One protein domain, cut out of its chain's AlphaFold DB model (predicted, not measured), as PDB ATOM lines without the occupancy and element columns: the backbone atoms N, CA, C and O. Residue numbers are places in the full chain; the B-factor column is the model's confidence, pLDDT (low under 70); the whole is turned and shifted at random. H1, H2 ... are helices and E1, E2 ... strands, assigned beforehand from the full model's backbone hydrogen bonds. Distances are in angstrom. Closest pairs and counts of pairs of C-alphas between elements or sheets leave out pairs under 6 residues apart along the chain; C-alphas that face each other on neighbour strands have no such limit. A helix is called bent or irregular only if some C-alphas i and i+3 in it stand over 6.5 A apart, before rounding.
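This is residues 69 to 136 and 173 to 268 of the 680 residues of an uncharacterized protein of Paramuricea clavata (UniProt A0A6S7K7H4). Two long helices, H1 and H4, cross steeply and, with H6 on H1 and H7 packed on both H4 and H6, make a core of crossed helices. A small hairpin of strands, E1 and E2, reaches out toward one end of the longest axis, with the short helix H8 following it inward and packing on H6 and H7, while H2 and H3, joined by a tight link, lie toward the other end, and the first residues of H1, 69 to 74, stick out free. The printed part has 164 residues with eight named helices and two named strands, in the order H1, H2, H3, H4, H5, H6, H7, E1, E2, H8; the sheet E1 - E2 is antiparallel and the class is mostly helix. The whole is compact, with a radius of gyration of the C-alphas of 17.3 A, yet elongated in outline, spanning 56 by 36 by 35 A.

H1 holds residues 69 to 94 and is 37.6 A long, beginning at C-alpha 69 at (-28.852, -59.019, 21.359). H2 is residues 107 to 116, 13.9 A, and H3 is residues 120 to 127, 11.3 A. H3 is neither bent nor irregular, but only just: C-alphas 121 and 124 are 6.1 A apart. H4, residues 174 to 198, measures 36.3 A and begins at C-alpha 174 at (-34.847, -23.394, 53.829). H5 is residues 200 to 204, 6.3 A; H6 is residues 209 to 224, 22.2 A; H7 is residues 234 to 242, 12.4 A. E1 is residues 251 to 255, 11.6 A, and E2 is residues 258 to 261, 10.1 A. H8, residues 262 to 267, 9.0 A, ends at C-alpha 267 at (-20.078, -60.319, 51.365).

H1 touches H4 with its residues 80 to 92 alone, at a steep tilt of 42 degrees, opposite ways; the closest C-alphas are those of Glu 84 and Ala 192, 4.9 A. With residues 83 to 91 alone it touches H6, at a steep tilt of 43 degrees, the same way, closest at Ile 87 and Ala 216, whose C-alphas are 5.0 A apart. H5 touches H1, closest at the C-alphas of Leu 204 and Lys 76, 6.6 A. H2 touches no helix; it is close to H3 but not clearly touching, with the C-alphas of Leu 114 and Val 120 closest at 6.4 A. H3 is likewise close to H4 but not clearly touching, about perpendicular at 74 degrees, closest at the C-alphas of Val 127 and Val 176, 6.5 A. H4 and H6 are near each other. H7 touches H4, closest at the C-alphas of Arg 234 and Ile 187, 5.8 A, and H6, closest at those of Leu 237 and Met 223, 5.0 A. H8 touches H6, closest at the C-alphas of Ala 262 and Leu 215, 5.4 A. It also touches H7, only just about perpendicular at 71 degrees, closest at the C-alphas of Phe 266 and Leu 242, 5.5 A. The hairpin E1 and E2 is antiparallel at 155 degrees, with N 252 and O 260 at 2.9 A and N 260 and O 253 at 2.8 A within hydrogen-bond range. The closest C-alphas of H6 and E1 are those of Gln 211 and Leu 252, 5.8 A. H1, H2, H4, H5, H6 and H7 have every O i to N i+4 pair within hydrogen-bond range; H8 has 1 of 2, and H3 has 0 of 4 but 2 of 5 O i to N i+3 pairs.

The two C-alphas farthest apart are those of Thr 129 and Gly 257, 57.7 A. Residues 137 to 172 are not printed, and C-alphas 136 and 173 are 27.8 A apart across this cut. The link from H1 to H2, residues 95 to 106, is long. Mean pLDDT of the printed part is 70.4; 58 residues are under 70, among them 97 to 136 and 173 to 181.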
ATOM      1  N   ASP A  69     -29.977 -59.232  20.449       78.06
ATOM      2  CA  ASP A  69     -28.852 -59.019  21.359       78.06
ATOM      3  C   ASP A  69     -28.785 -57.565  21.835       78.06
ATOM      4  O   ASP A  69     -28.509 -57.334  23.013       78.06
ATOM      5  N   GLU A  70     -29.168 -56.599  20.995       78.19
ATOM      6  CA  GLU A  70     -29.456 -55.223  21.417       78.19
ATOM      7  C   GLU A  70     -30.560 -55.186  22.484       78.19
ATOM      8  O   GLU A  70     -30.356 -54.624  23.562       78.19
ATOM      9  N   ALA A  71     -31.690 -55.870  22.255       82.56
ATOM     10  CA  ALA A  71     -32.774 -55.966  23.233       82.56
ATOM     11  C   ALA A  71     -32.331 -56.637  24.550       82.56
ATOM     12  O   ALA A  71     -32.776 -56.239  25.631       82.56
ATOM     13  N   LYS A  72     -31.416 -57.618  24.497       83.75
ATOM     14  CA  LYS A  72     -30.802 -58.216  25.696       83.75
ATOM     15  C   LYS A  72     -29.913 -57.214  26.437       83.75
ATOM     16  O   LYS A  72     -30.017 -57.152  27.660       83.75
ATOM     17  N   GLN A  73     -29.064 -56.431  25.760       83.19
ATOM     18  CA  GLN A  73     -28.237 -55.409  26.431       83.19
ATOM     19  C   GLN A  73     -29.098 -54.287  27.030       83.19
ATOM     20  O   GLN A  73     -28.879 -53.894  28.173       83.19
ATOM     21  N   GLU A  74     -30.120 -53.825  26.309       84.31
ATOM     22  CA  GLU A  74     -31.055 -52.811  26.805       84.31
ATOM     23  C   GLU A  74     -31.840 -53.319  28.024       84.31
ATOM     24  O   GLU A  74     -31.955 -52.616  29.030       84.31
ATOM     25  N   LYS A  75     -32.288 -54.584  28.009       87.50
ATOM     26  CA  LYS A  75     -32.886 -55.216  29.191       87.50
ATOM     27  C   LYS A  75     -31.924 -55.207  30.381       87.50
ATOM     28  O   LYS A  75     -32.352 -54.854  31.477       87.50
ATOM     29  N   LYS A  76     -30.639 -55.544  30.185       87.69
ATOM     30  CA  LYS A  76     -29.645 -55.488  31.273       87.69
ATOM     31  C   LYS A  76     -29.519 -54.078  31.852       87.69
ATOM     32  O   LYS A  76     -29.559 -53.928  33.072       87.69
ATOM     33  N   ARG A  77     -29.413 -53.057  30.990       87.12
ATOM     34  CA  ARG A  77     -29.341 -51.641  31.390       87.12
ATOM     35  C   ARG A  77     -30.533 -51.270  32.270       87.12
ATOM     36  O   ARG A  77     -30.344 -50.773  33.376       87.12
ATOM     37  N   LEU A  78     -31.747 -51.589  31.819       90.12
ATOM     38  CA  LEU A  78     -32.984 -51.305  32.547       90.12
ATOM     39  C   LEU A  78     -33.065 -52.034  33.900       90.12
ATOM     40  O   LEU A  78     -33.519 -51.442  34.875       90.12
ATOM     41  N   THR A  79     -32.591 -53.284  34.002       92.25
ATOM     42  CA  THR A  79     -32.540 -54.017  35.284       92.25
ATOM     43  C   THR A  79     -31.563 -53.372  36.281       92.25
ATOM     44  O   THR A  79     -31.893 -53.226  37.458       92.25
ATOM     45  N   CYS A  80     -30.393 -52.921  35.819       90.56
ATOM     46  CA  CYS A  80     -29.434 -52.181  36.647       90.56
ATOM     47  C   CYS A  80     -29.989 -50.815  37.094       90.56
ATOM     48  O   CYS A  80     -29.950 -50.489  38.280       90.56
ATOM     49  N   GLU A  81     -30.595 -50.047  36.184       91.50
ATOM     50  CA  GLU A  81     -31.224 -48.757  36.507       91.50
ATOM     51  C   GLU A  81     -32.411 -48.897  37.472       91.50
ATOM     52  O   GLU A  81     -32.618 -48.038  38.333       91.50
ATOM     53  N   TYR A  82     -33.165 -49.998  37.384       94.94
ATOM     54  CA  TYR A  82     -34.214 -50.329  38.347       94.94
ATOM     55  C   TYR A  82     -33.632 -50.530  39.752       94.94
ATOM     56  O   TYR A  82     -34.083 -49.885  40.700       94.94
ATOM     57  N   PHE A  83     -32.581 -51.347  39.890       95.75
ATOM     58  CA  PHE A  83     -31.890 -51.562  41.165       95.75
ATOM     59  C   PHE A  83     -31.351 -50.250  41.765       95.75
ATOM     60  O   PHE A  83     -31.560 -49.974  42.949       95.75
ATOM     61  N   GLU A  84     -30.737 -49.391  40.943       94.62
ATOM     62  CA  GLU A  84     -30.258 -48.065  41.362       94.62
ATOM     63  C   GLU A  84     -31.394 -47.170  41.875       94.62
ATOM     64  O   GLU A  84     -31.288 -46.539  42.936       94.62
ATOM     65  N   LYS A  85     -32.510 -47.136  41.136       94.25
ATOM     66  CA  LYS A  85     -33.709 -46.375  41.493       94.25
ATOM     67  C   LYS A  85     -34.326 -46.878  42.797       94.25
ATOM     68  O   LYS A  85     -34.727 -46.047  43.613       94.25
ATOM     69  N   GLN A  86     -34.359 -48.192  43.025       95.88
ATOM     70  CA  GLN A  86     -34.919 -48.764  44.249       95.88
ATOM     71  C   GLN A  86     -34.047 -48.507  45.473       95.88
ATOM     72  O   GLN A  86     -34.586 -48.096  46.500       95.88
ATOM     73  N   ILE A  87     -32.715 -48.603  45.368       95.69
ATOM     74  CA  ILE A  87     -31.819 -48.158  46.452       95.69
ATOM     75  C   ILE A  87     -32.116 -46.696  46.809       95.69
ATOM     76  O   ILE A  87     -32.357 -46.394  47.978       95.69
ATOM     77  N   LYS A  88     -32.171 -45.791  45.819       91.38
ATOM     78  CA  LYS A  88     -32.493 -44.372  46.054       91.38
ATOM     79  C   LYS A  88     -33.859 -44.211  46.739       91.38
ATOM     80  O   LYS A  88     -33.949 -43.519  47.750       91.38
ATOM     81  N   ASN A  89     -34.910 -44.831  46.206       90.44
ATOM     82  CA  ASN A  89     -36.276 -44.695  46.716       90.44
ATOM     83  C   ASN A  89     -36.414 -45.226  48.150       90.44
ATOM     84  O   ASN A  89     -36.908 -44.516  49.022       90.44
ATOM     85  N   ILE A  90     -35.947 -46.451  48.414       90.81
ATOM     86  CA  ILE A  90     -36.033 -47.084  49.737       90.81
ATOM     87  C   ILE A  90     -35.226 -46.280  50.764       90.81
ATOM     88  O   ILE A  90     -35.697 -46.074  51.882       90.81
ATOM     89  N   PHE A  91     -34.047 -45.774  50.389       88.62
ATOM     90  CA  PHE A  91     -33.219 -44.946  51.265       88.62
ATOM     91  C   PHE A  91     -33.912 -43.632  51.647       88.62
ATOM     92  O   PHE A  91     -33.984 -43.293  52.827       88.62
ATOM     93  N   LEU A  92     -34.463 -42.908  50.666       82.44
ATOM     94  CA  LEU A  92     -35.202 -41.668  50.921       82.44
ATOM     95  C   LEU A  92     -36.450 -41.928  51.778       82.44
ATOM     96  O   LEU A  92     -36.686 -41.192  52.732       82.44
ATOM     97  N   ASN A  93     -37.184 -43.012  51.510       83.50
ATOM     98  CA  ASN A  93     -38.367 -43.400  52.278       83.50
ATOM     99  C   ASN A  93     -38.036 -43.760  53.737       83.50
ATOM    100  O   ASN A  93     -38.746 -43.317  54.636       83.50
ATOM    101  N   LYS A  94     -36.949 -44.507  54.003       82.00
ATOM    102  CA  LYS A  94     -36.511 -44.835  55.379       82.00
ATOM    103  C   LYS A  94     -35.994 -43.620  56.165       82.00
ATOM    104  O   LYS A  94     -35.930 -43.686  57.388       82.00
ATOM    105  N   LEU A  95     -35.657 -42.520  55.486       73.19
ATOM    106  CA  LEU A  95     -35.359 -41.220  56.100       73.19
ATOM    107  C   LEU A  95     -36.552 -40.247  56.091       73.19
ATOM    108  O   LEU A  95     -36.375 -39.074  56.410       73.19
ATOM    109  N   GLU A  96     -37.745 -40.711  55.705       70.88
ATOM    110  CA  GLU A  96     -38.983 -39.918  55.613       70.88
ATOM    111  C   GLU A  96     -38.887 -38.722  54.629       70.88
ATOM    112  O   GLU A  96     -39.670 -37.771  54.668       70.88
ATOM    113  N   ILE A  97     -37.952 -38.792  53.670       64.44
ATOM    114  CA  ILE A  97     -37.717 -37.780  52.629       64.44
ATOM    115  C   ILE A  97     -38.670 -38.023  51.459       64.44
ATOM    116  O   ILE A  97     -38.320 -38.606  50.432       64.44
ATOM    117  N   ASN A  98     -39.901 -37.555  51.626       55.16
ATOM    118  CA  ASN A  98     -40.972 -37.730  50.655       55.16
ATOM    119  C   ASN A  98     -40.700 -36.928  49.361       55.16
ATOM    120  O   ASN A  98     -40.499 -35.715  49.414       55.16
ATOM    121  N   GLU A  99     -40.716 -37.570  48.183       48.66
ATOM    122  CA  GLU A  99     -40.444 -36.882  46.903       48.66
ATOM    123  C   GLU A  99     -41.507 -35.823  46.546       48.66
ATOM    124  O   GLU A  99     -41.214 -34.898  45.788       48.66
ATOM    125  N   ASN A 100     -42.705 -35.908  47.142       41.44
ATOM    126  CA  ASN A 100     -43.853 -35.056  46.814       41.44
ATOM    127  C   ASN A 100     -44.057 -33.833  47.734       41.44
ATOM    128  O   ASN A 100     -44.779 -32.912  47.346       41.44
ATOM    129  N   ASN A 101     -43.423 -33.760  48.913       40.78
ATOM    130  CA  ASN A 101     -43.597 -32.617  49.823       40.78
ATOM    131  C   ASN A 101     -42.580 -31.499  49.540       40.78
ATOM    132  O   ASN A 101     -41.419 -31.569  49.935       40.78
ATOM    133  N   LYS A 102     -43.045 -30.407  48.915       42.00
ATOM    134  CA  LYS A 102     -42.302 -29.129  48.801       42.00
ATOM    135  C   LYS A 102     -42.389 -28.255  50.070       42.00
ATOM    136  O   LYS A 102     -41.801 -27.167  50.123       42.00
ATOM    137  N   GLU A 103     -43.107 -28.727  51.086       40.47
ATOM    138  CA  GLU A 103     -43.325 -28.058  52.369       40.47
ATOM    139  C   GLU A 103     -43.024 -29.026  53.520       40.47
ATOM    140  O   GLU A 103     -43.588 -30.116  53.564       40.47
ATOM    141  N   ASN A 104     -42.106 -28.612  54.402       41.09
ATOM    142  CA  ASN A 104     -41.619 -29.292  55.610       41.09
ATOM    143  C   ASN A 104     -41.448 -30.828  55.525       41.09
ATOM    144  O   ASN A 104     -42.381 -31.576  55.828       41.09
ATOM    145  N   PRO A 105     -40.224 -31.310  55.244       44.31
ATOM    146  CA  PRO A 105     -39.776 -32.613  55.733       44.31
ATOM    147  C   PRO A 105     -39.905 -32.669  57.263       44.31
ATOM    148  O   PRO A 105     -39.695 -31.656  57.939       44.31
ATOM    149  N   ASP A 106     -40.185 -33.843  57.836       46.50
ATOM    150  CA  ASP A 106     -40.033 -34.003  59.284       46.50
ATOM    151  C   ASP A 106     -38.540 -34.155  59.613       46.50
ATOM    152  O   ASP A 106     -37.952 -35.239  59.588       46.50
ATOM    153  N   ILE A 107     -37.905 -33.013  59.899       42.53
ATOM    154  CA  ILE A 107     -36.485 -32.903  60.263       42.53
ATOM    155  C   ILE A 107     -36.128 -33.869  61.412       42.53
ATOM    156  O   ILE A 107     -34.967 -34.255  61.539       42.53
ATOM    157  N   GLY A 108     -37.104 -34.302  62.225       40.41
ATOM    158  CA  GLY A 108     -36.913 -35.244  63.326       40.41
ATOM    159  C   GLY A 108     -36.254 -36.569  62.928       40.41
ATOM    160  O   GLY A 108     -35.325 -36.994  63.617       40.41
ATOM    161  N   ALA A 109     -36.668 -37.208  61.828       45.09
ATOM    162  CA  ALA A 109     -36.133 -38.514  61.421       45.09
ATOM    163  C   ALA A 109     -34.689 -38.413  60.899       45.09
ATOM    164  O   ALA A 109     -33.799 -39.141  61.344       45.09
ATOM    165  N   ILE A 110     -34.441 -37.440  60.019       45.28
ATOM    166  CA  ILE A 110     -33.129 -37.158  59.423       45.28
ATOM    167  C   ILE A 110     -32.133 -36.719  60.501       45.28
ATOM    168  O   ILE A 110     -31.017 -37.236  60.575       45.28
ATOM    169  N   ALA A 111     -32.540 -35.788  61.371       44.16
ATOM    170  CA  ALA A 111     -31.703 -35.320  62.466       44.16
ATOM    171  C   ALA A 111     -31.393 -36.450  63.448       44.16
ATOM    172  O   ALA A 111     -30.255 -36.544  63.890       44.16
ATOM    173  N   LYS A 112     -32.354 -37.333  63.754       44.41
ATOM    174  CA  LYS A 112     -32.118 -38.502  64.609       44.41
ATOM    175  C   LYS A 112     -31.095 -39.456  63.984       44.41
ATOM    176  O   LYS A 112     -30.083 -39.724  64.617       44.41
ATOM    177  N   ALA A 113     -31.284 -39.873  62.731       44.41
ATOM    178  CA  ALA A 113     -30.357 -40.780  62.044       44.41
ATOM    179  C   ALA A 113     -28.913 -40.231  61.963       44.41
ATOM    180  O   ALA A 113     -27.953 -40.969  62.175       44.41
ATOM    181  N   LEU A 114     -28.742 -38.929  61.708       47.81
ATOM    182  CA  LEU A 114     -27.421 -38.279  61.628       47.81
ATOM    183  C   LEU A 114     -26.809 -37.945  62.997       47.81
ATOM    184  O   LEU A 114     -25.587 -37.850  63.128       47.81
ATOM    185  N   ASN A 115     -27.642 -37.724  64.014       44.44
ATOM    186  CA  ASN A 115     -27.203 -37.460  65.382       44.44
ATOM    187  C   ASN A 115     -26.794 -38.754  66.095       44.44
ATOM    188  O   ASN A 115     -25.773 -38.761  66.777       44.44
ATOM    189  N   ASP A 116     -27.521 -39.849  65.868       41.12
ATOM    190  CA  ASP A 116     -27.195 -41.182  66.389       41.12
ATOM    191  C   ASP A 116     -25.909 -41.744  65.730       41.12
ATOM    192  O   ASP A 116     -25.154 -42.481  66.361       41.12
ATOM    193  N   ALA A 117     -25.583 -41.306  64.505       39.91
ATOM    194  CA  ALA A 117     -24.293 -41.544  63.844       39.91
ATOM    195  C   ALA A 117     -23.160 -40.575  64.280       39.91
ATOM    196  O   ALA A 117     -22.015 -40.712  63.849       39.91
ATOM    197  N   GLY A 118     -23.438 -39.577  65.130       40.38
ATOM    198  CA  GLY A 118     -22.450 -38.598  65.614       40.38
ATOM    199  C   GLY A 118     -21.972 -37.568  64.573       40.38
ATOM    200  O   GLY A 118     -20.988 -36.859  64.794       40.38
ATOM    201  N   THR A 119     -22.648 -37.452  63.427       44.56
ATOM    202  CA  THR A 119     -22.109 -36.793  62.220       44.56
ATOM    203  C   THR A 119     -22.296 -35.267  62.174       44.56
ATOM    204  O   THR A 119     -21.704 -34.580  61.336       44.56
ATOM    205  N   VAL A 120     -23.109 -34.707  63.079       39.62
ATOM    206  CA  VAL A 120     -23.586 -33.307  63.053       39.62
ATOM    207  C   VAL A 120     -22.444 -32.276  62.982       39.62
ATOM    208  O   VAL A 120     -22.579 -31.238  62.333       39.62
ATOM    209  N   THR A 121     -21.293 -32.566  63.596       37.31
ATOM    210  CA  THR A 121     -20.162 -31.627  63.706       37.31
ATOM    211  C   THR A 121     -19.427 -31.367  62.386       37.31
ATOM    212  O   THR A 121     -18.916 -30.266  62.190       37.31
ATOM    213  N   SER A 122     -19.375 -32.344  61.475       37.41
ATOM    214  CA  SER A 122     -18.737 -32.174  60.158       37.41
ATOM    215  C   SER A 122     -19.689 -31.558  59.132       37.41
ATOM    216  O   SER A 122     -19.258 -30.792  58.275       37.41
ATOM    217  N   PHE A 123     -20.989 -31.854  59.234       34.34
ATOM    218  CA  PHE A 123     -21.972 -31.467  58.218       34.34
ATOM    219  C   PHE A 123     -22.290 -29.963  58.215       34.34
ATOM    220  O   PHE A 123     -22.450 -29.361  57.157       34.34
ATOM    221  N   ILE A 124     -22.324 -29.326  59.391       34.16
ATOM    222  CA  ILE A 124     -22.631 -27.888  59.529       34.16
ATOM    223  C   ILE A 124     -21.528 -26.997  58.912       34.16
ATOM    224  O   ILE A 124     -21.800 -25.870  58.498       34.16
ATOM    225  N   LEU A 125     -20.293 -27.501  58.789       32.72
ATOM    226  CA  LEU A 125     -19.146 -26.744  58.273       32.72
ATOM    227  C   LEU A 125     -19.192 -26.496  56.753       32.72
ATOM    228  O   LEU A 125     -18.790 -25.421  56.322       32.72
ATOM    229  N   CYS A 126     -19.728 -27.425  55.955       35.00
ATOM    230  CA  CYS A 126     -19.915 -27.225  54.505       35.00
ATOM    231  C   CYS A 126     -21.094 -26.295  54.168       35.00
ATOM    232  O   CYS A 126     -21.217 -25.801  53.052       35.00
ATOM    233  N   VAL A 127     -21.988 -26.094  55.135       35.22
ATOM    234  CA  VAL A 127     -23.293 -25.453  54.957       35.22
ATOM    235  C   VAL A 127     -23.246 -23.941  55.223       35.22
ATOM    236  O   VAL A 127     -24.045 -23.191  54.670       35.22
ATOM    237  N   GLY A 128     -22.324 -23.479  56.074       27.86
ATOM    238  CA  GLY A 128     -22.338 -22.112  56.607       27.86
ATOM    239  C   GLY A 128     -21.661 -21.027  55.763       27.86
ATOM    240  O   GLY A 128     -21.898 -19.851  56.027       27.86
ATOM    241  N   THR A 129     -20.804 -21.371  54.796       33.09
ATOM    242  CA  THR A 129     -19.919 -20.388  54.129       33.09
ATOM    243  C   THR A 129     -20.182 -20.177  52.642       33.09
ATOM    244  O   THR A 129     -19.581 -19.276  52.065       33.09
ATOM    245  N   GLY A 130     -21.003 -21.008  51.988       28.64
ATOM    246  CA  GLY A 130     -21.169 -20.986  50.522       28.64
ATOM    247  C   GLY A 130     -19.893 -21.331  49.735       28.64
ATOM    248  O   GLY A 130     -19.912 -21.385  48.511       28.64
ATOM    249  N   THR A 131     -18.786 -21.597  50.429       30.58
ATOM    250  CA  THR A 131     -17.539 -22.071  49.850       30.58
ATOM    251  C   THR A 131     -17.532 -23.591  49.883       30.58
ATOM    252  O   THR A 131     -17.575 -24.200  50.954       30.58
ATOM    253  N   THR A 132     -17.376 -24.224  48.720       32.81
ATOM    254  CA  THR A 132     -16.699 -25.521  48.655       32.81
ATOM    255  C   THR A 132     -15.283 -25.297  49.169       32.81
ATOM    256  O   THR A 132     -14.385 -24.885  48.437       32.81
ATOM    257  N   LEU A 133     -15.103 -25.476  50.478       25.38
ATOM    258  CA  LEU A 133     -13.805 -25.344  51.113       25.38
ATOM    259  C   LEU A 133     -12.895 -26.384  50.465       25.38
ATOM    260  O   LEU A 133     -13.207 -27.575  50.492       25.38
ATOM    261  N   VAL A 134     -11.812 -25.914  49.842       30.17
ATOM    262  CA  VAL A 134     -10.838 -26.740  49.123       30.17
ATOM    263  C   VAL A 134     -10.124 -27.646  50.126       30.17
ATOM    264  O   VAL A 134      -9.021 -27.370  50.589       30.17
ATOM    265  N   LEU A 135     -10.776 -28.751  50.470       26.25
ATOM    266  CA  LEU A 135     -10.118 -29.940  50.965       26.25
ATOM    267  C   LEU A 135      -9.628 -30.681  49.735       26.25
ATOM    268  O   LEU A 135     -10.332 -31.487  49.135       26.25
ATOM    269  N   SER A 136      -8.394 -30.366  49.356       27.08
ATOM    270  CA  SER A 136      -7.589 -31.191  48.474       27.08
ATOM    271  C   SER A 136      -7.562 -32.621  49.022       27.08
ATOM    272  O   SER A 136      -6.790 -32.913  49.938       27.08
ATOM    273  N   ASP A 173     -32.084 -22.413  57.654       52.03
ATOM    274  CA  ASP A 173     -32.524 -21.750  56.423       52.03
ATOM    275  C   ASP A 173     -33.092 -22.802  55.457       52.03
ATOM    276  O   ASP A 173     -32.479 -23.847  55.237       52.03
ATOM    277  N   LYS A 174     -34.247 -22.523  54.844       52.66
ATOM    278  CA  LYS A 174     -34.847 -23.394  53.829       52.66
ATOM    279  C   LYS A 174     -33.856 -23.666  52.682       52.66
ATOM    280  O   LYS A 174     -33.869 -24.751  52.115       52.66
ATOM    281  N   LYS A 175     -32.929 -22.740  52.386       49.75
ATOM    282  CA  LYS A 175     -31.812 -22.970  51.444       49.75
ATOM    283  C   LYS A 175     -30.875 -24.106  51.891       49.75
ATOM    284  O   LYS A 175     -30.486 -24.932  51.072       49.75
ATOM    285  N   VAL A 176     -30.539 -24.161  53.182       52.53
ATOM    286  CA  VAL A 176     -29.665 -25.182  53.791       52.53
ATOM    287  C   VAL A 176     -30.308 -26.566  53.741       52.53
ATOM    288  O   VAL A 176     -29.650 -27.542  53.393       52.53
ATOM    289  N   GLU A 177     -31.597 -26.643  54.055       54.31
ATOM    290  CA  GLU A 177     -32.368 -27.886  54.020       54.31
ATOM    291  C   GLU A 177     -32.465 -28.452  52.593       54.31
ATOM    292  O   GLU A 177     -32.151 -29.620  52.358       54.31
ATOM    293  N   ILE A 178     -32.802 -27.619  51.602       58.34
ATOM    294  CA  ILE A 178     -32.907 -28.071  50.207       58.34
ATOM    295  C   ILE A 178     -31.518 -28.456  49.641       58.34
ATOM    296  O   ILE A 178     -31.412 -29.481  48.956       58.34
ATOM    297  N   TYR A 179     -30.441 -27.734  50.002       60.94
ATOM    298  CA  TYR A 179     -29.055 -28.144  49.706       60.94
ATOM    299  C   TYR A 179     -28.765 -29.537  50.269       60.94
ATOM    300  O   TYR A 179     -28.288 -30.415  49.545       60.94
ATOM    301  N   PHE A 180     -29.067 -29.744  51.555       62.62
ATOM    302  CA  PHE A 180     -28.838 -31.002  52.258       62.62
ATOM    303  C   PHE A 180     -29.527 -32.174  51.542       62.62
ATOM    304  O   PHE A 180     -28.881 -33.179  51.243       62.62
ATOM    305  N   HIS A 181     -30.807 -32.029  51.181       67.31
ATOM    306  CA  HIS A 181     -31.548 -33.065  50.457       67.31
ATOM    307  C   HIS A 181     -30.961 -33.382  49.077       67.31
ATOM    308  O   HIS A 181     -30.936 -34.549  48.682       67.31
ATOM    309  N   SER A 182     -30.486 -32.379  48.336       71.69
ATOM    310  CA  SER A 182     -29.823 -32.612  47.047       71.69
ATOM    311  C   SER A 182     -28.496 -33.348  47.216       71.69
ATOM    312  O   SER A 182     -28.253 -34.343  46.535       71.69
ATOM    313  N   HIS A 183     -27.674 -32.909  48.169       75.75
ATOM    314  CA  HIS A 183     -26.372 -33.508  48.447       75.75
ATOM    315  C   HIS A 183     -26.517 -34.984  48.831       75.75
ATOM    316  O   HIS A 183     -25.846 -35.855  48.277       75.75
ATOM    317  N   LEU A 184     -27.479 -35.264  49.712       77.94
ATOM    318  CA  LEU A 184     -27.875 -36.605  50.113       77.94
ATOM    319  C   LEU A 184     -28.316 -37.457  48.913       77.94
ATOM    320  O   LEU A 184     -27.798 -38.555  48.721       77.94
ATOM    321  N   ARG A 185     -29.212 -36.944  48.055       81.94
ATOM    322  CA  ARG A 185     -29.644 -37.637  46.826       81.94
ATOM    323  C   ARG A 185     -28.469 -37.966  45.899       81.94
ATOM    324  O   ARG A 185     -28.433 -39.067  45.355       81.94
ATOM    325  N   CYS A 186     -27.503 -37.059  45.744       82.25
ATOM    326  CA  CYS A 186     -26.309 -37.288  44.928       82.25
ATOM    327  C   CYS A 186     -25.381 -38.363  45.517       82.25
ATOM    328  O   CYS A 186     -24.958 -39.246  44.772       82.25
ATOM    329  N   ILE A 187     -25.115 -38.348  46.832       82.38
ATOM    330  CA  ILE A 187     -24.329 -39.406  47.499       82.38
ATOM    331  C   ILE A 187     -25.000 -40.770  47.309       82.38
ATOM    332  O   ILE A 187     -24.347 -41.722  46.891       82.38
ATOM    333  N   ILE A 188     -26.302 -40.870  47.585       87.56
ATOM    334  CA  ILE A 188     -27.022 -42.147  47.517       87.56
ATOM    335  C   ILE A 188     -27.114 -42.675  46.086       87.56
ATOM    336  O   ILE A 188     -26.964 -43.874  45.883       87.56
ATOM    337  N   MET A 189     -27.276 -41.805  45.087       88.81
ATOM    338  CA  MET A 189     -27.265 -42.213  43.680       88.81
ATOM    339  C   MET A 189     -25.891 -42.735  43.221       88.81
ATOM    340  O   MET A 189     -25.834 -43.715  42.486       88.81
ATOM    341  N   ASP A 190     -24.779 -42.136  43.659       84.25
ATOM    342  CA  ASP A 190     -23.426 -42.640  43.357       84.25
ATOM    343  C   ASP A 190     -23.121 -43.956  44.098       84.25
ATOM    344  O   ASP A 190     -22.580 -44.883  43.502       84.25
ATOM    345  N   VAL A 191     -23.550 -44.104  45.358       84.38
ATOM    346  CA  VAL A 191     -23.469 -45.386  46.086       84.38
ATOM    347  C   VAL A 191     -24.305 -46.472  45.397       84.38
ATOM    348  O   VAL A 191     -23.824 -47.591  45.224       84.38
ATOM    349  N   ALA A 192     -25.528 -46.151  44.965       92.00
ATOM    350  CA  ALA A 192     -26.408 -47.071  44.248       92.00
ATOM    351  C   ALA A 192     -25.792 -47.524  42.914       92.00
ATOM    352  O   ALA A 192     -25.727 -48.724  42.649       92.00
ATOM    353  N   LYS A 193     -25.258 -46.581  42.127       87.00
ATOM    354  CA  LYS A 193     -24.518 -46.849  40.883       87.00
ATOM    355  C   LYS A 193     -23.287 -47.711  41.104       87.00
ATOM    356  O   LYS A 193     -23.030 -48.624  40.325       87.00
ATOM    357  N   GLU A 194     -22.532 -47.470  42.171       83.75
ATOM    358  CA  GLU A 194     -21.368 -48.302  42.460       83.75
ATOM    359  C   GLU A 194     -21.765 -49.732  42.844       83.75
ATOM    360  O   GLU A 194     -21.152 -50.682  42.364       83.75
ATOM    361  N   LEU A 195     -22.828 -49.916  43.636       86.38
ATOM    362  CA  LEU A 195     -23.351 -51.252  43.938       86.38
ATOM    363  C   LEU A 195     -23.900 -51.949  42.686       86.38
ATOM    364  O   LEU A 195     -23.603 -53.119  42.472       86.38
ATOM    365  N   SER A 196     -24.632 -51.231  41.833       87.81
ATOM    366  CA  SER A 196     -25.119 -51.710  40.530       87.81
ATOM    367  C   SER A 196     -23.981 -52.257  39.659       87.81
ATOM    368  O   SER A 196     -24.054 -53.387  39.187       87.81
ATOM    369  N   ARG A 197     -22.858 -51.533  39.561       80.44
ATOM    370  CA  ARG A 197     -21.629 -51.971  38.860       80.44
ATOM    371  C   ARG A 197     -20.957 -53.170  39.506       80.44
ATOM    372  O   ARG A 197     -20.505 -54.094  38.834       80.44
ATOM    373  N   MET A 198     -20.817 -53.135  40.828       76.06
ATOM    374  CA  MET A 198     -20.155 -54.197  41.579       76.06
ATOM    375  C   MET A 198     -20.902 -55.520  41.482       76.06
ATOM    376  O   MET A 198     -20.259 -56.571  41.437       76.06
ATOM    377  N   PHE A 199     -22.233 -55.449  41.471       80.75
ATOM    378  CA  PHE A 199     -23.133 -56.594  41.519       80.75
ATOM    379  C   PHE A 199     -23.939 -56.781  40.225       80.75
ATOM    380  O   PHE A 199     -24.986 -57.425  40.246       80.75
ATOM    381  N   GLU A 200     -23.438 -56.243  39.104       81.38
ATOM    382  CA  GLU A 200     -24.091 -56.235  37.786       81.38
ATOM    383  C   GLU A 200     -24.579 -57.646  37.417       81.38
ATOM    384  O   GLU A 200     -25.763 -57.864  37.185       81.38
ATOM    385  N   TYR A 201     -23.693 -58.641  37.502       78.25
ATOM    386  CA  TYR A 201     -24.023 -60.038  37.219       78.25
ATOM    387  C   TYR A 201     -25.122 -60.597  38.139       78.25
ATOM    388  O   TYR A 201     -26.035 -61.276  37.680       78.25
ATOM    389  N   GLN A 202     -25.045 -60.335  39.445       81.31
ATOM    390  CA  GLN A 202     -25.958 -60.901  40.439       81.31
ATOM    391  C   GLN A 202     -27.344 -60.267  40.328       81.31
ATOM    392  O   GLN A 202     -28.324 -60.987  40.468       81.31
ATOM    393  N   VAL A 203     -27.419 -58.963  40.037       87.44
ATOM    394  CA  VAL A 203     -28.662 -58.233  39.740       87.44
ATOM    395  C   VAL A 203     -29.346 -58.805  38.493       87.44
ATOM    396  O   VAL A 203     -30.564 -58.961  38.489       87.44
ATOM    397  N   LEU A 204     -28.577 -59.188  37.469       84.00
ATOM    398  CA  LEU A 204     -29.096 -59.771  36.223       84.00
ATOM    399  C   LEU A 204     -29.526 -61.246  36.326       84.00
ATOM    400  O   LEU A 204     -30.273 -61.716  35.471       84.00
ATOM    401  N   GLU A 205     -29.080 -61.976  37.351       81.44
ATOM    402  CA  GLU A 205     -29.529 -63.352  37.641       81.44
ATOM    403  C   GLU A 205     -30.807 -63.388  38.511       81.44
ATOM    404  O   GLU A 205     -31.358 -64.468  38.756       81.44
ATOM    405  N   LEU A 206     -31.298 -62.233  38.981       86.31
ATOM    406  CA  LEU A 206     -32.579 -62.129  39.689       86.31
ATOM    407  C   LEU A 206     -33.743 -62.270  38.698       86.31
ATOM    408  O   LEU A 206     -33.730 -61.719  37.599       86.31
ATOM    409  N   LYS A 207     -34.755 -63.051  39.081       77.31
ATOM    410  CA  LYS A 207     -35.847 -63.477  38.192       77.31
ATOM    411  C   LYS A 207     -36.935 -62.424  38.019       77.31
ATOM    412  O   LYS A 207     -37.600 -62.409  36.984       77.31
ATOM    413  N   ASP A 208     -37.135 -61.593  39.034       85.75
ATOM    414  CA  ASP A 208     -38.230 -60.633  39.126       85.75
ATOM    415  C   ASP A 208     -37.850 -59.409  39.976       85.75
ATOM    416  O   ASP A 208     -36.849 -59.401  40.699       85.75
ATOM    417  N   GLU A 209     -38.678 -58.368  39.886       91.12
ATOM    418  CA  GLU A 209     -38.501 -57.108  40.611       91.12
ATOM    419  C   GLU A 209     -38.492 -57.280  42.137       91.12
ATOM    420  O   GLU A 209     -37.741 -56.584  42.812       91.12
ATOM    421  N   THR A 210     -39.228 -58.246  42.703       91.88
ATOM    422  CA  THR A 210     -39.309 -58.424  44.166       91.88
ATOM    423  C   THR A 210     -37.984 -58.908  44.759       91.88
ATOM    424  O   THR A 210     -37.609 -58.530  45.875       91.88
ATOM    425  N   GLN A 211     -37.221 -59.696  43.996       91.81
ATOM    426  CA  GLN A 211     -35.865 -60.091  44.365       91.81
ATOM    427  C   GLN A 211     -34.895 -58.903  44.306       91.81
ATOM    428  O   GLN A 211     -34.040 -58.768  45.187       91.81
ATOM    429  N   ILE A 212     -35.040 -58.024  43.305       93.62
ATOM    430  CA  ILE A 212     -34.229 -56.805  43.167       93.62
ATOM    431  C   ILE A 212     -34.541 -55.832  44.313       93.62
ATOM    432  O   ILE A 212     -33.615 -55.339  44.957       93.62
ATOM    433  N   ASP A 213     -35.821 -55.635  44.635       94.44
ATOM    434  CA  ASP A 213     -36.290 -54.841  45.773       94.44
ATOM    435  C   ASP A 213     -35.743 -55.379  47.097       94.44
ATOM    436  O   ASP A 213     -35.244 -54.613  47.916       94.44
ATOM    437  N   THR A 214     -35.754 -56.701  47.299       93.44
ATOM    438  CA  THR A 214     -35.214 -57.332  48.517       93.44
ATOM    439  C   THR A 214     -33.697 -57.131  48.641       93.44
ATOM    440  O   THR A 214     -33.185 -56.898  49.743       93.44
ATOM    441  N   LEU A 215     -32.958 -57.185  47.526       93.75
ATOM    442  CA  LEU A 215     -31.522 -56.888  47.497       93.75
ATOM    443  C   LEU A 215     -31.254 -55.395  47.761       93.75
ATOM    444  O   LEU A 215     -30.357 -55.067  48.540       93.75
ATOM    445  N   ALA A 216     -32.044 -54.498  47.164       96.19
ATOM    446  CA  ALA A 216     -31.946 -53.050  47.347       96.19
ATOM    447  C   ALA A 216     -32.291 -52.632  48.784       96.19
ATOM    448  O   ALA A 216     -31.556 -51.856  49.395       96.19
ATOM    449  N   GLU A 217     -33.350 -53.196  49.366       94.75
ATOM    450  CA  GLU A 217     -33.729 -52.951  50.755       94.75
ATOM    451  C   GLU A 217     -32.634 -53.426  51.712       94.75
ATOM    452  O   GLU A 217     -32.257 -52.689  52.618       94.75
ATOM    453  N   CYS A 218     -32.052 -54.606  51.468       94.25
ATOM    454  CA  CYS A 218     -30.909 -55.079  52.241       94.25
ATOM    455  C   CYS A 218     -29.688 -54.156  52.097       94.25
ATOM    456  O   CYS A 218     -28.989 -53.932  53.082       94.25
ATOM    457  N   ALA A 219     -29.411 -53.612  50.907       93.19
ATOM    458  CA  ALA A 219     -28.334 -52.639  50.731       93.19
ATOM    459  C   ALA A 219     -28.578 -51.388  51.589       93.19
ATOM    460  O   ALA A 219     -27.676 -50.946  52.296       93.19
ATOM    461  N   VAL A 220     -29.802 -50.852  51.579       93.44
ATOM    462  CA  VAL A 220     -30.181 -49.677  52.376       93.44
ATOM    463  C   VAL A 220     -30.153 -49.967  53.881       93.44
ATOM    464  O   VAL A 220     -29.597 -49.170  54.632       93.44
ATOM    465  N   ASP A 221     -30.689 -51.108  54.327       90.56
ATOM    466  CA  ASP A 221     -30.632 -51.542  55.732       90.56
ATOM    467  C   ASP A 221     -29.176 -51.594  56.226       90.56
ATOM    468  O   ASP A 221     -28.860 -51.136  57.321       90.56
ATOM    469  N   LEU A 222     -28.269 -52.108  55.388       89.00
ATOM    470  CA  LEU A 222     -26.843 -52.163  55.689       89.00
ATOM    471  C   LEU A 222     -26.194 -50.771  55.702       89.00
ATOM    472  O   LEU A 222     -25.395 -50.506  56.595       89.00
ATOM    473  N   MET A 223     -26.522 -49.885  54.754       85.88
ATOM    474  CA  MET A 223     -26.030 -48.496  54.729       85.88
ATOM    475  C   MET A 223     -26.412 -47.717  55.993       85.88
ATOM    476  O   MET A 223     -25.614 -46.912  56.470       85.88
ATOM    477  N   LEU A 224     -27.622 -47.947  56.512       85.38
ATOM    478  CA  LEU A 224     -28.183 -47.235  57.660       85.38
ATOM    479  C   LEU A 224     -27.773 -47.819  59.028       85.38
ATOM    480  O   LEU A 224     -28.050 -47.181  60.041       85.38
ATOM    481  N   ASP A 225     -27.051 -48.948  59.090       83.56
ATOM    482  CA  ASP A 225     -26.374 -49.444  60.312       83.56
ATOM    483  C   ASP A 225     -25.133 -48.590  60.651       83.56
ATOM    484  O   ASP A 225     -23.999 -49.077  60.730       83.56
ATOM    485  N   LEU A 226     -25.321 -47.278  60.793       77.38
ATOM    486  CA  LEU A 226     -24.298 -46.325  61.217       77.38
ATOM    487  C   LEU A 226     -24.102 -46.400  62.738       77.38
ATOM    488  O   LEU A 226     -25.042 -46.624  63.496       77.38
ATOM    489  N   LYS A 227     -22.859 -46.232  63.185       75.25
ATOM    490  CA  LYS A 227     -22.450 -46.255  64.592       75.25
ATOM    491  C   LYS A 227     -21.851 -44.905  64.968       75.25
ATOM    492  O   LYS A 227     -21.472 -44.120  64.101       75.25
ATOM    493  N   GLU A 228     -21.735 -44.652  66.268       66.00
ATOM    494  CA  GLU A 228     -21.103 -43.438  66.782       66.00
ATOM    495  C   GLU A 228     -19.684 -43.273  66.206       66.00
ATOM    496  O   GLU A 228     -18.821 -44.135  66.382       66.00
ATOM    497  N   GLY A 229     -19.458 -42.165  65.492       64.94
ATOM    498  CA  GLY A 229     -18.178 -41.850  64.853       64.94
ATOM    499  C   GLY A 229     -18.046 -42.289  63.390       64.94
ATOM    500  O   GLY A 229     -17.012 -42.010  62.784       64.94
ATOM    501  N   ASP A 230     -19.062 -42.925  62.796       66.38
ATOM    502  CA  ASP A 230     -19.114 -43.110  61.343       66.38
ATOM    503  C   ASP A 230     -19.419 -41.783  60.624       66.38
ATOM    504  O   ASP A 230     -20.218 -40.952  61.068       66.38
ATOM    505  N   HIS A 231     -18.802 -41.585  59.460       70.56
ATOM    506  CA  HIS A 231     -19.077 -40.435  58.608       70.56
ATOM    507  C   HIS A 231     -20.206 -40.745  57.619       70.56
ATOM    508  O   HIS A 231     -20.241 -41.811  57.007       70.56
ATOM    509  N   PHE A 232     -21.124 -39.796  57.422       72.38
ATOM    510  CA  PHE A 232     -22.121 -39.893  56.359       72.38
ATOM    511  C   PHE A 232     -21.481 -39.505  55.017       72.38
ATOM    512  O   PHE A 232     -21.613 -38.379  54.542       72.38
ATOM    513  N   ASP A 233     -20.727 -40.437  54.439       73.69
ATOM    514  CA  ASP A 233     -20.066 -40.281  53.146       73.69
ATOM    515  C   ASP A 233     -20.165 -41.559  52.299       73.69
ATOM    516  O   ASP A 233     -20.340 -42.668  52.810       73.69
ATOM    517  N   ARG A 234     -19.996 -41.395  50.985       75.75
ATOM    518  CA  ARG A 234     -20.027 -42.459  49.973       75.75
ATOM    519  C   ARG A 234     -19.226 -43.713  50.359       75.75
ATOM    520  O   ARG A 234     -19.729 -44.828  50.241       75.75
ATOM    521  N   ASN A 235     -17.980 -43.547  50.801       73.88
ATOM    522  CA  ASN A 235     -17.068 -44.658  51.077       73.88
ATOM    523  C   ASN A 235     -17.452 -45.387  52.366       73.88
ATOM    524  O   ASN A 235     -17.367 -46.615  52.417       73.88
ATOM    525  N   THR A 236     -17.913 -44.656  53.384       73.31
ATOM    526  CA  THR A 236     -18.437 -45.254  54.619       73.31
ATOM    527  C   THR A 236     -19.711 -46.059  54.342       73.31
ATOM    528  O   THR A 236     -19.782 -47.221  54.747       73.31
ATOM    529  N   LEU A 237     -20.665 -45.520  53.572       78.31
ATOM    530  CA  LEU A 237     -21.897 -46.228  53.184       78.31
ATOM    531  C   LEU A 237     -21.595 -47.507  52.381       78.31
ATOM    532  O   LEU A 237     -22.110 -48.579  52.708       78.31
ATOM    533  N   LEU A 238     -20.690 -47.443  51.395       76.38
ATOM    534  CA  LEU A 238     -20.237 -48.626  50.649       76.38
ATOM    535  C   LEU A 238     -19.571 -49.660  51.572       76.38
ATOM    536  O   LEU A 238     -19.893 -50.848  51.520       76.38
ATOM    537  N   LYS A 239     -18.690 -49.226  52.480       72.19
ATOM    538  CA  LYS A 239     -18.033 -50.116  53.451       72.19
ATOM    539  C   LYS A 239     -19.041 -50.837  54.354       72.19
ATOM    540  O   LYS A 239     -18.831 -52.008  54.680       72.19
ATOM    541  N   LYS A 240     -20.141 -50.186  54.744       79.81
ATOM    542  CA  LYS A 240     -21.194 -50.804  55.565       79.81
ATOM    543  C   LYS A 240     -21.873 -51.976  54.857       79.81
ATOM    544  O   LYS A 240     -21.937 -53.063  55.435       79.81
ATOM    545  N   VAL A 241     -22.270 -51.800  53.596       83.00
ATOM    546  CA  VAL A 241     -22.844 -52.872  52.763       83.00
ATOM    547  C   VAL A 241     -21.870 -54.048  52.642       83.00
ATOM    548  O   VAL A 241     -22.198 -55.190  52.976       83.00
ATOM    549  N   LEU A 242     -20.631 -53.749  52.250       76.00
ATOM    550  CA  LEU A 242     -19.651 -54.744  51.816       76.00
ATOM    551  C   LEU A 242     -18.921 -55.479  52.949       76.00
ATOM    552  O   LEU A 242     -18.462 -56.600  52.742       76.00
ATOM    553  N   GLN A 243     -18.759 -54.849  54.116       70.19
ATOM    554  CA  GLN A 243     -17.887 -55.343  55.196       70.19
ATOM    555  C   GLN A 243     -18.464 -55.168  56.611       70.19
ATOM    556  O   GLN A 243     -18.089 -55.917  57.509       70.19
ATOM    557  N   GLY A 244     -19.307 -54.152  56.831       71.38
ATOM    558  CA  GLY A 244     -19.814 -53.758  58.152       71.38
ATOM    559  C   GLY A 244     -21.198 -54.331  58.457       71.38
ATOM    560  O   GLY A 244     -21.345 -55.541  58.568       71.38
ATOM    561  N   GLY A 245     -22.192 -53.442  58.592       65.88
ATOM    562  CA  GLY A 245     -23.646 -53.667  58.529       65.88
ATOM    563  C   GLY A 245     -24.213 -54.956  59.140       65.88
ATOM    564  O   GLY A 245     -24.027 -56.032  58.571       65.88
ATOM    565  N   ASN A 246     -24.981 -54.886  60.226       77.00
ATOM    566  CA  ASN A 246     -25.700 -56.055  60.741       77.00
ATOM    567  C   ASN A 246     -27.179 -56.068  60.317       77.00
ATOM    568  O   ASN A 246     -27.972 -55.264  60.794       77.00
ATOM    569  N   VAL A 247     -27.555 -57.012  59.450       81.25
ATOM    570  CA  VAL A 247     -28.931 -57.203  58.958       81.25
ATOM    571  C   VAL A 247     -29.267 -58.694  58.962       81.25
ATOM    572  O   VAL A 247     -28.415 -59.537  58.673       81.25
ATOM    573  N   GLY A 248     -30.515 -59.026  59.304       78.38
ATOM    574  CA  GLY A 248     -31.006 -60.404  59.299       78.38
ATOM    575  C   GLY A 248     -30.928 -61.051  57.911       78.38
ATOM    576  O   GLY A 248     -31.014 -60.380  56.884       78.38
ATOM    577  N   LYS A 249     -30.784 -62.379  57.862       75.69
ATOM    578  CA  LYS A 249     -30.750 -63.114  56.590       75.69
ATOM    579  C   LYS A 249     -32.123 -63.082  55.908       75.69
ATOM    580  O   LYS A 249     -32.977 -63.907  56.211       75.69
ATOM    581  N   LYS A 250     -32.299 -62.161  54.959       81.12
ATOM    582  CA  LYS A 250     -33.366 -62.195  53.947       81.12
ATOM    583  C   LYS A 250     -32.943 -63.171  52.842       81.12
ATOM    584  O   LYS A 250     -31.867 -63.001  52.268       81.12
ATOM    585  N   GLU A 251     -33.726 -64.219  52.600       80.00
ATOM    586  CA  GLU A 251     -33.499 -65.161  51.494       80.00
ATOM    587  C   GLU A 251     -33.910 -64.502  50.170       80.00
ATOM    588  O   GLU A 251     -34.987 -63.920  50.094       80.00
ATOM    589  N   LEU A 252     -33.048 -64.566  49.152       79.12
ATOM    590  CA  LEU A 252     -33.306 -63.973  47.833       79.12
ATOM    591  C   LEU A 252     -33.783 -65.010  46.824       79.12
ATOM    592  O   LEU A 252     -34.811 -64.837  46.176       79.12
ATOM    593  N   LEU A 253     -33.003 -66.079  46.662       77.12
ATOM    594  CA  LEU A 253     -33.248 -67.102  45.655       77.12
ATOM    595  C   LEU A 253     -32.652 -68.444  46.071       77.12
ATOM    596  O   LEU A 253     -31.657 -68.507  46.796       77.12
ATOM    597  N   THR A 254     -33.255 -69.517  45.566       73.25
ATOM    598  CA  THR A 254     -32.691 -70.867  45.598       73.25
ATOM    599  C   THR A 254     -32.288 -71.257  44.176       73.25
ATOM    600  O   THR A 254     -33.124 -71.224  43.268       73.25
ATOM    601  N   ARG A 255     -31.025 -71.645  43.980       64.06
ATOM    602  CA  ARG A 255     -30.486 -72.181  42.718       64.06
ATOM    603  C   ARG A 255     -29.841 -73.528  43.009       64.06
ATOM    604  O   ARG A 255     -29.023 -73.607  43.912       64.06
ATOM    605  N   GLU A 256     -30.216 -74.575  42.274       64.38
ATOM    606  CA  GLU A 256     -29.600 -75.915  42.395       64.38
ATOM    607  C   GLU A 256     -29.634 -76.484  43.840       64.38
ATOM    608  O   GLU A 256     -28.752 -77.220  44.268       64.38
ATOM    609  N   GLY A 257     -30.682 -76.138  44.603       67.31
ATOM    610  CA  GLY A 257     -30.859 -76.500  46.021       67.31
ATOM    611  C   GLY A 257     -30.195 -75.539  47.017       67.31
ATOM    612  O   GLY A 257     -30.443 -75.623  48.218       67.31
ATOM    613  N   ASP A 258     -29.404 -74.590  46.525       66.06
ATOM    614  CA  ASP A 258     -28.564 -73.704  47.315       66.06
ATOM    615  C   ASP A 258     -29.200 -72.313  47.495       66.06
ATOM    616  O   ASP A 258     -29.517 -71.614  46.527       66.06
ATOM    617  N   LYS A 259     -29.385 -71.895  48.752       77.38
ATOM    618  CA  LYS A 259     -30.037 -70.626  49.123       77.38
ATOM    619  C   LYS A 259     -29.041 -69.467  49.159       77.38
ATOM    620  O   LYS A 259     -28.010 -69.541  49.832       77.38
ATOM    621  N   TRP A 260     -29.367 -68.366  48.486       79.81
ATOM    622  CA  TRP A 260     -28.642 -67.099  48.588       79.81
ATOM    623  C   TRP A 260     -29.379 -66.189  49.577       79.81
ATOM    624  O   TRP A 260     -30.603 -66.070  49.517       79.81
ATOM    625  N   SER A 261     -28.644 -65.517  50.466       86.19
ATOM    626  CA  SER A 261     -29.197 -64.442  51.298       86.19
ATOM    627  C   SER A 261     -28.674 -63.082  50.841       86.19
ATOM    628  O   SER A 261     -27.556 -62.992  50.335       86.19
ATOM    629  N   ALA A 262     -29.455 -62.015  51.011       86.38
ATOM    630  CA  ALA A 262     -29.066 -60.689  50.529       86.38
ATOM    631  C   ALA A 262     -27.737 -60.170  51.124       86.38
ATOM    632  O   ALA A 262     -26.890 -59.723  50.348       86.38
ATOM    633  N   PRO A 263     -27.442 -60.330  52.433       85.56
ATOM    634  CA  PRO A 263     -26.123 -59.987  52.966       85.56
ATOM    635  C   PRO A 263     -24.988 -60.833  52.364       85.56
ATOM    636  O   PRO A 263     -23.881 -60.333  52.168       85.56
ATOM    637  N   ASP A 264     -25.245 -62.108  52.042       80.94
ATOM    638  CA  ASP A 264     -24.245 -62.998  51.439       80.94
ATOM    639  C   ASP A 264     -23.858 -62.561  50.018       80.94
ATOM    640  O   ASP A 264     -22.676 -62.642  49.677       80.94
ATOM    641  N   VAL A 265     -24.819 -62.067  49.219       80.44
ATOM    642  CA  VAL A 265     -24.576 -61.548  47.856       80.44
ATOM    643  C   VAL A 265     -23.537 -60.431  47.869       80.44
ATOM    644  O   VAL A 265     -22.667 -60.411  46.999       80.44
ATOM    645  N   PHE A 266     -23.560 -59.565  48.886       79.19
ATOM    646  CA  PHE A 266     -22.576 -58.496  49.053       79.19
ATOM    647  C   PHE A 266     -21.219 -58.979  49.604       79.19
ATOM    648  O   PHE A 266     -20.183 -58.397  49.279       79.19
ATOM    649  N   ARG A 267     -21.200 -60.033  50.438       75.31
ATOM    650  CA  ARG A 267     -20.078 -60.319  51.365       75.31
ATOM    651  C   ARG A 267     -19.233 -61.540  51.047       75.31
ATOM    652  O   ARG A 267     -18.019 -61.487  51.230       75.31
ATOM    653  N   LYS A 268     -19.833 -62.639  50.584       69.94
ATOM    654  CA  LYS A 268     -19.077 -63.857  50.231       69.94
ATOM    655  C   LYS A 268     -18.159 -63.593  49.031       69.94
ATOM    656  O   LYS A 268     -18.396 -62.609  48.340       69.94
TER     657      LYS A 268